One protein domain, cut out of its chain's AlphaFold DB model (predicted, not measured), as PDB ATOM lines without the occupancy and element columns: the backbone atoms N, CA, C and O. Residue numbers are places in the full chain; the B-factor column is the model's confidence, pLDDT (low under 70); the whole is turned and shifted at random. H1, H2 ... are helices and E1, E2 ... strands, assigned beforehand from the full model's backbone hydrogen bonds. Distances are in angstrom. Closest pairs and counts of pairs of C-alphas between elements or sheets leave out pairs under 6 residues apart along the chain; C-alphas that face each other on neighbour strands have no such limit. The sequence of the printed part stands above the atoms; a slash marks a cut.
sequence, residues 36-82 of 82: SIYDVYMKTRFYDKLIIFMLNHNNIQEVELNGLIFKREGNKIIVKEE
ATOM      1  N   SER A  36     204.444 154.450 155.689       58.38
ATOM      2  CA  SER A  36     203.998 153.122 155.289       58.38
ATOM      3  C   SER A  36     203.496 152.358 156.523       58.38
ATOM      4  O   SER A  36     203.947 152.595 157.646       58.38
ATOM      5  N   ILE A  37     202.582 151.400 156.338       60.38
ATOM      6  CA  ILE A  37     202.150 150.496 157.424       60.38
ATOM      7  C   ILE A  37     203.369 149.829 158.086       60.38
ATOM      8  O   ILE A  37     203.379 149.587 159.292       60.38
ATOM      9  N   TYR A  38     204.421 149.590 157.302       55.78
ATOM     10  CA  TYR A  38     205.698 149.084 157.777       55.78
ATOM     11  C   TYR A  38     206.408 150.056 158.729       55.78
ATOM     12  O   TYR A  38     206.864 149.628 159.785       55.78
ATOM     13  N   ASP A  39     206.447 151.354 158.426       57.31
ATOM     14  CA  ASP A  39     207.065 152.363 159.302       57.31
ATOM     15  C   ASP A  39     206.320 152.496 160.631       57.31
ATOM     16  O   ASP A  39     206.943 152.588 161.690       57.31
ATOM     17  N   VAL A  40     204.985 152.454 160.586       61.47
ATOM     18  CA  VAL A  40     204.146 152.449 161.793       61.47
ATOM     19  C   VAL A  40     204.426 151.193 162.616       61.47
ATOM     20  O   VAL A  40     204.728 151.293 163.801       61.47
ATOM     21  N   TYR A  41     204.420 150.018 161.983       61.50
ATOM     22  CA  TYR A  41     204.722 148.747 162.641       61.50
ATOM     23  C   TYR A  41     206.123 148.727 163.274       61.50
ATOM     24  O   TYR A  41     206.293 148.281 164.411       61.50
ATOM     25  N   MET A  42     207.129 149.237 162.561       58.38
ATOM     26  CA  MET A  42     208.508 149.299 163.041       58.38
ATOM     27  C   MET A  42     208.665 150.270 164.214       58.38
ATOM     28  O   MET A  42     209.350 149.925 165.180       58.38
ATOM     29  N   LYS A  43     207.996 151.432 164.185       67.81
ATOM     30  CA  LYS A  43     207.966 152.374 165.318       67.81
ATOM     31  C   LYS A  43     207.293 151.759 166.545       67.81
ATOM     32  O   LYS A  43     207.883 151.785 167.620       67.81
ATOM     33  N   THR A  44     206.129 151.127 166.387       70.62
ATOM     34  CA  THR A  44     205.428 150.462 167.498       70.62
ATOM     35  C   THR A  44     206.291 149.366 168.122       70.62
ATOM     36  O   THR A  44     206.491 149.342 169.333       70.62
ATOM     37  N   ARG A  45     206.913 148.517 167.294       73.44
ATOM     38  CA  ARG A  45     207.797 147.448 167.775       73.44
ATOM     39  C   ARG A  45     209.052 147.983 168.467       73.44
ATOM     40  O   ARG A  45     209.583 147.328 169.365       73.44
ATOM     41  N   PHE A  46     209.559 149.135 168.037       80.56
ATOM     42  CA  PHE A  46     210.672 149.806 168.702       80.56
ATOM     43  C   PHE A  46     210.261 150.309 170.092       80.56
ATOM     44  O   PHE A  46     210.974 150.046 171.060       80.56
ATOM     45  N   TYR A  47     209.095 150.950 170.211       82.38
ATOM     46  CA  TYR A  47     208.575 151.418 171.498       82.38
ATOM     47  C   TYR A  47     208.276 150.268 172.466       82.38
ATOM     48  O   TYR A  47     208.654 150.354 173.632       82.38
ATOM     49  N   ASP A  48     207.734 149.146 171.988       83.56
ATOM     50  CA  ASP A  48     207.548 147.945 172.817       83.56
ATOM     51  C   ASP A  48     208.878 147.428 173.377       83.56
ATOM     52  O   ASP A  48     208.997 147.108 174.564       83.56
ATOM     53  N   LYS A  49     209.920 147.377 172.537       87.00
ATOM     54  CA  LYS A  49     211.266 146.986 172.980       87.00
ATOM     55  C   LYS A  49     211.844 147.969 173.992       87.00
ATOM     56  O   LYS A  49     212.507 147.526 174.926       87.00
ATOM     57  N   LEU A  50     211.598 149.267 173.822       85.06
ATOM     58  CA  LEU A  50     212.037 150.300 174.758       85.06
ATOM     59  C   LEU A  50     211.363 150.131 176.125       85.06
ATOM     60  O   LEU A  50     212.041 150.157 177.149       85.06
ATOM     61  N   ILE A  51     210.054 149.869 176.141       84.88
ATOM     62  CA  ILE A  51     209.292 149.592 177.364       84.88
ATOM     63  C   ILE A  51     209.855 148.350 178.067       84.88
ATOM     64  O   ILE A  51     210.140 148.407 179.260       84.88
ATOM     65  N   ILE A  52     210.086 147.249 177.343       86.62
ATOM     66  CA  ILE A  52     210.681 146.024 177.908       86.62
ATOM     67  C   ILE A  52     212.091 146.290 178.449       86.62
ATOM     68  O   ILE A  52     212.443 145.832 179.536       86.62
ATOM     69  N   PHE A  53     212.906 147.036 177.701       86.50
ATOM     70  CA  PHE A  53     214.249 147.413 178.124       86.50
ATOM     71  C   PHE A  53     214.211 148.190 179.437       86.50
ATOM     72  O   PHE A  53     214.919 147.820 180.374       86.50
ATOM     73  N   MET A  54     213.342 149.198 179.532       86.94
ATOM     74  CA  MET A  54     213.130 149.936 180.767       86.94
ATOM     75  C   MET A  54     212.651 148.993 181.873       86.94
ATOM     76  O   MET A  54     213.277 148.967 182.922       86.94
ATOM     77  N   LEU A  55     211.635 148.150 181.670       84.62
ATOM     78  CA  LEU A  55     211.160 147.203 182.697       84.62
ATOM     79  C   LEU A  55     212.279 146.329 183.292       84.62
ATOM     80  O   LEU A  55     212.260 146.068 184.492       84.62
ATOM     81  N   ASN A  56     213.271 145.944 182.487       89.06
ATOM     82  CA  ASN A  56     214.426 145.158 182.934       89.06
ATOM     83  C   ASN A  56     215.539 145.992 183.603       89.06
ATOM     84  O   ASN A  56     216.421 145.430 184.249       89.06
ATOM     85  N   HIS A  57     215.506 147.318 183.467       85.38
ATOM     86  CA  HIS A  57     216.509 148.255 183.973       85.38
ATOM     87  C   HIS A  57     215.848 149.298 184.887       85.38
ATOM     88  O   HIS A  57     215.501 150.411 184.485       85.38
ATOM     89  N   ASN A  58     215.671 148.931 186.160       84.00
ATOM     90  CA  ASN A  58     214.978 149.753 187.166       84.00
ATOM     91  C   ASN A  58     215.684 151.074 187.510       84.00
ATOM     92  O   ASN A  58     215.077 151.954 188.113       84.00
ATOM     93  N   ASN A  59     216.950 151.223 187.129       88.56
ATOM     94  CA  ASN A  59     217.715 152.461 187.261       88.56
ATOM     95  C   ASN A  59     217.284 153.545 186.259       88.56
ATOM     96  O   ASN A  59     217.614 154.712 186.454       88.56
ATOM     97  N   ILE A  60     216.554 153.184 185.202       86.06
ATOM     98  CA  ILE A  60     216.087 154.132 184.190       86.06
ATOM     99  C   ILE A  60     214.734 154.698 184.625       86.06
ATOM    100  O   ILE A  60     213.725 153.980 184.661       86.06
ATOM    101  N   GLN A  61     214.733 155.989 184.963       87.69
ATOM    102  CA  GLN A  61     213.534 156.719 185.386       87.69
ATOM    103  C   GLN A  61     212.829 157.439 184.234       87.69
ATOM    104  O   GLN A  61     211.603 157.526 184.246       87.69
ATOM    105  N   GLU A  62     213.576 157.909 183.237       88.00
ATOM    106  CA  GLU A  62     213.041 158.699 182.132       88.00
ATOM    107  C   GLU A  62     213.843 158.453 180.852       88.00
ATOM    108  O   GLU A  62     215.071 158.343 180.896       88.00
ATOM    109  N   VAL A  63     213.142 158.338 179.725       85.38
ATOM    110  CA  VAL A  63     213.723 158.298 178.379       85.38
ATOM    111  C   VAL A  63     212.874 159.174 177.472       85.38
ATOM    112  O   VAL A  63     211.659 159.010 177.425       85.38
ATOM    113  N   GLU A  64     213.511 160.065 176.729       84.38
ATOM    114  CA  GLU A  64     212.860 160.882 175.714       84.38
ATOM    115  C   GLU A  64     213.233 160.353 174.327       84.38
ATOM    116  O   GLU A  64     214.405 160.096 174.037       84.38
ATOM    117  N   LEU A  65     212.235 160.137 173.473       80.75
ATOM    118  CA  LEU A  65     212.462 159.695 172.105       80.75
ATOM    119  C   LEU A  65     211.360 160.205 171.176       80.75
ATOM    120  O   LEU A  65     210.190 159.907 171.386       80.75
ATOM    121  N   ASN A  66     211.739 160.884 170.090       74.75
ATOM    122  CA  ASN A  66     210.811 161.369 169.057       74.75
ATOM    123  C   ASN A  66     209.640 162.214 169.612       74.75
ATOM    124  O   ASN A  66     208.514 162.053 169.147       74.75
ATOM    125  N   GLY A  67     209.886 163.069 170.613       73.00
ATOM    126  CA  GLY A  67     208.842 163.877 171.264       73.00
ATOM    127  C   GLY A  67     207.925 163.091 172.212       73.00
ATOM    128  O   GLY A  67     206.910 163.612 172.662       73.00
ATOM    129  N   LEU A  68     208.258 161.828 172.507       78.94
ATOM    130  CA  LEU A  68     207.605 161.024 173.536       78.94
ATOM    131  C   LEU A  68     208.513 160.905 174.758       78.94
ATOM    132  O   LEU A  68     209.665 160.483 174.656       78.94
ATOM    133  N   ILE A  69     207.955 161.197 175.925       85.81
ATOM    134  CA  ILE A  69     208.590 161.054 177.229       85.81
ATOM    135  C   ILE A  69     208.070 159.772 177.886       85.81
ATOM    136  O   ILE A  69     206.903 159.669 178.271       85.81
ATOM    137  N   PHE A  70     208.956 158.795 178.051       87.19
ATOM    138  CA  PHE A  70     208.718 157.544 178.766       87.19
ATOM    139  C   PHE A  70     209.182 157.713 180.214       87.19
ATOM    140  O   PHE A  70     210.378 157.669 180.497       87.19
ATOM    141  N   LYS A  71     208.242 157.894 181.144       88.00
ATOM    142  CA  LYS A  71     208.508 158.068 182.582       88.00
ATOM    143  C   LYS A  71     208.134 156.831 183.374       88.00
ATOM    144  O   LYS A  71     207.077 156.238 183.162       88.00
ATOM    145  N   ARG A  72     208.973 156.456 184.336       84.38
ATOM    146  CA  ARG A  72     208.658 155.405 185.303       84.38
ATOM    147  C   ARG A  72     207.912 155.991 186.497       84.38
ATOM    148  O   ARG A  72     208.463 156.787 187.248       84.38
ATOM    149  N   GLU A  73     206.700 155.501 186.727       86.38
ATOM    150  CA  GLU A  73     205.920 155.771 187.935       86.38
ATOM    151  C   GLU A  73     205.670 154.442 188.668       86.38
ATOM    152  O   GLU A  73     204.793 153.644 188.318       86.38
ATOM    153  N   GLY A  74     206.510 154.155 189.669       81.88
ATOM    154  CA  GLY A  74     206.505 152.879 190.390       81.88
ATOM    155  C   GLY A  74     206.854 151.691 189.483       81.88
ATOM    156  O   GLY A  74     207.931 151.648 188.890       81.88
ATOM    157  N   ASN A  75     205.929 150.731 189.364       78.56
ATOM    158  CA  ASN A  75     206.074 149.543 188.506       78.56
ATOM    159  C   ASN A  75     205.535 149.742 187.079       78.56
ATOM    160  O   ASN A  75     205.474 148.783 186.310       78.56
ATOM    161  N   LYS A  76     205.093 150.952 186.726       80.38
ATOM    162  CA  LYS A  76     204.512 151.254 185.414       80.38
ATOM    163  C   LYS A  76     205.388 152.245 184.657       80.38
ATOM    164  O   LYS A  76     206.058 153.082 185.258       80.38
ATOM    165  N   ILE A  77     205.354 152.147 183.331       84.50
ATOM    166  CA  ILE A  77     205.942 153.134 182.426       84.50
ATOM    167  C   ILE A  77     204.780 153.899 181.797       84.50
ATOM    168  O   ILE A  77     203.881 153.290 181.217       84.50
ATOM    169  N   ILE A  78     204.781 155.216 181.962       84.50
ATOM    170  CA  ILE A  78     203.801 156.137 181.397       84.50
ATOM    171  C   ILE A  78     204.465 156.860 180.234       84.50
ATOM    172  O   ILE A  78     205.558 157.402 180.382       84.50
ATOM    173  N   VAL A  79     203.792 156.870 179.089       82.12
ATOM    174  CA  VAL A  79     204.237 157.584 177.890       82.12
ATOM    175  C   VAL A  79     203.421 158.866 177.774       82.12
ATOM    176  O   VAL A  79     202.192 158.814 177.851       82.12
ATOM    177  N   LYS A  80     204.092 160.008 177.638       79.56
ATOM    178  CA  LYS A  80     203.481 161.326 177.411       79.56
ATOM    179  C   LYS A  80     204.074 161.931 176.139       79.56
ATOM    180  O   LYS A  80     205.255 161.736 175.887       79.56
ATOM    181  N   GLU A  81     203.265 162.626 175.353       72.19
ATOM    182  CA  GLU A  81     203.765 163.521 174.300       72.19
ATOM    183  C   GLU A  81     204.247 164.824 174.959       72.19
ATOM    184  O   GLU A  81     203.659 165.239 175.966       72.19
ATOM    185  N   GLU A  82     205.344 165.403 174.455       56.06
ATOM    186  CA  GLU A  82     205.756 166.780 174.794       56.06
ATOM    187  C   GLU A  82     204.689 167.820 174.428       56.06
ATOM    188  O   GLU A  82     204.080 167.707 173.339       56.06
TER     189      GLU A  82
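AT A GLANCE: This is residues 36 to 82 of the 82 residues of an uncharacterized protein of Marinitoga sp. 1197 (UniProt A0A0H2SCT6). A long helix, H1, covers one face of a three-stranded sheet with its residues 47 to 55, making two layers; residues 36 to 46 stick out. The 47 printed residues hold H1, E1, E2 and E3 in turn, mixed in class; the sheet E1 E2 E3 is a meander, each strand the antiparallel neighbour of the one before. The whole is only just compact, close to loose: radius of gyration of the C-alphas 11.2 A, spans 35 by 23 by 12 A.

HOW THE PARTS SIT: H1, residues 37 to 56, has every O i to N i+4 pair within hydrogen-bond range; its height over the sheet is 11.0 A. E1, residues 62 to 65, and E2, residues 68 to 73, form a hairpin, with N 63 and O 70 within hydrogen-bond range at 2.9 A. E2 and E3, residues 76 to 81, form another, with N 71 and O 78 at 2.8 A. H1 lies over E2; the closest C-alphas of H1 and E3, Ile 51 and Ile 77, are 7.0 A apart.

IN THESE COORDINATES: H1 spans 28.8 A from C-alpha 37 at (202.150, 150.496, 157.424); E3, 16.6 A, ends at C-alpha 81 at (203.765, 163.521, 174.300).

THE WHOLE: The printed part has no cut; residues 36 to 43 and 82 have pLDDT under 70.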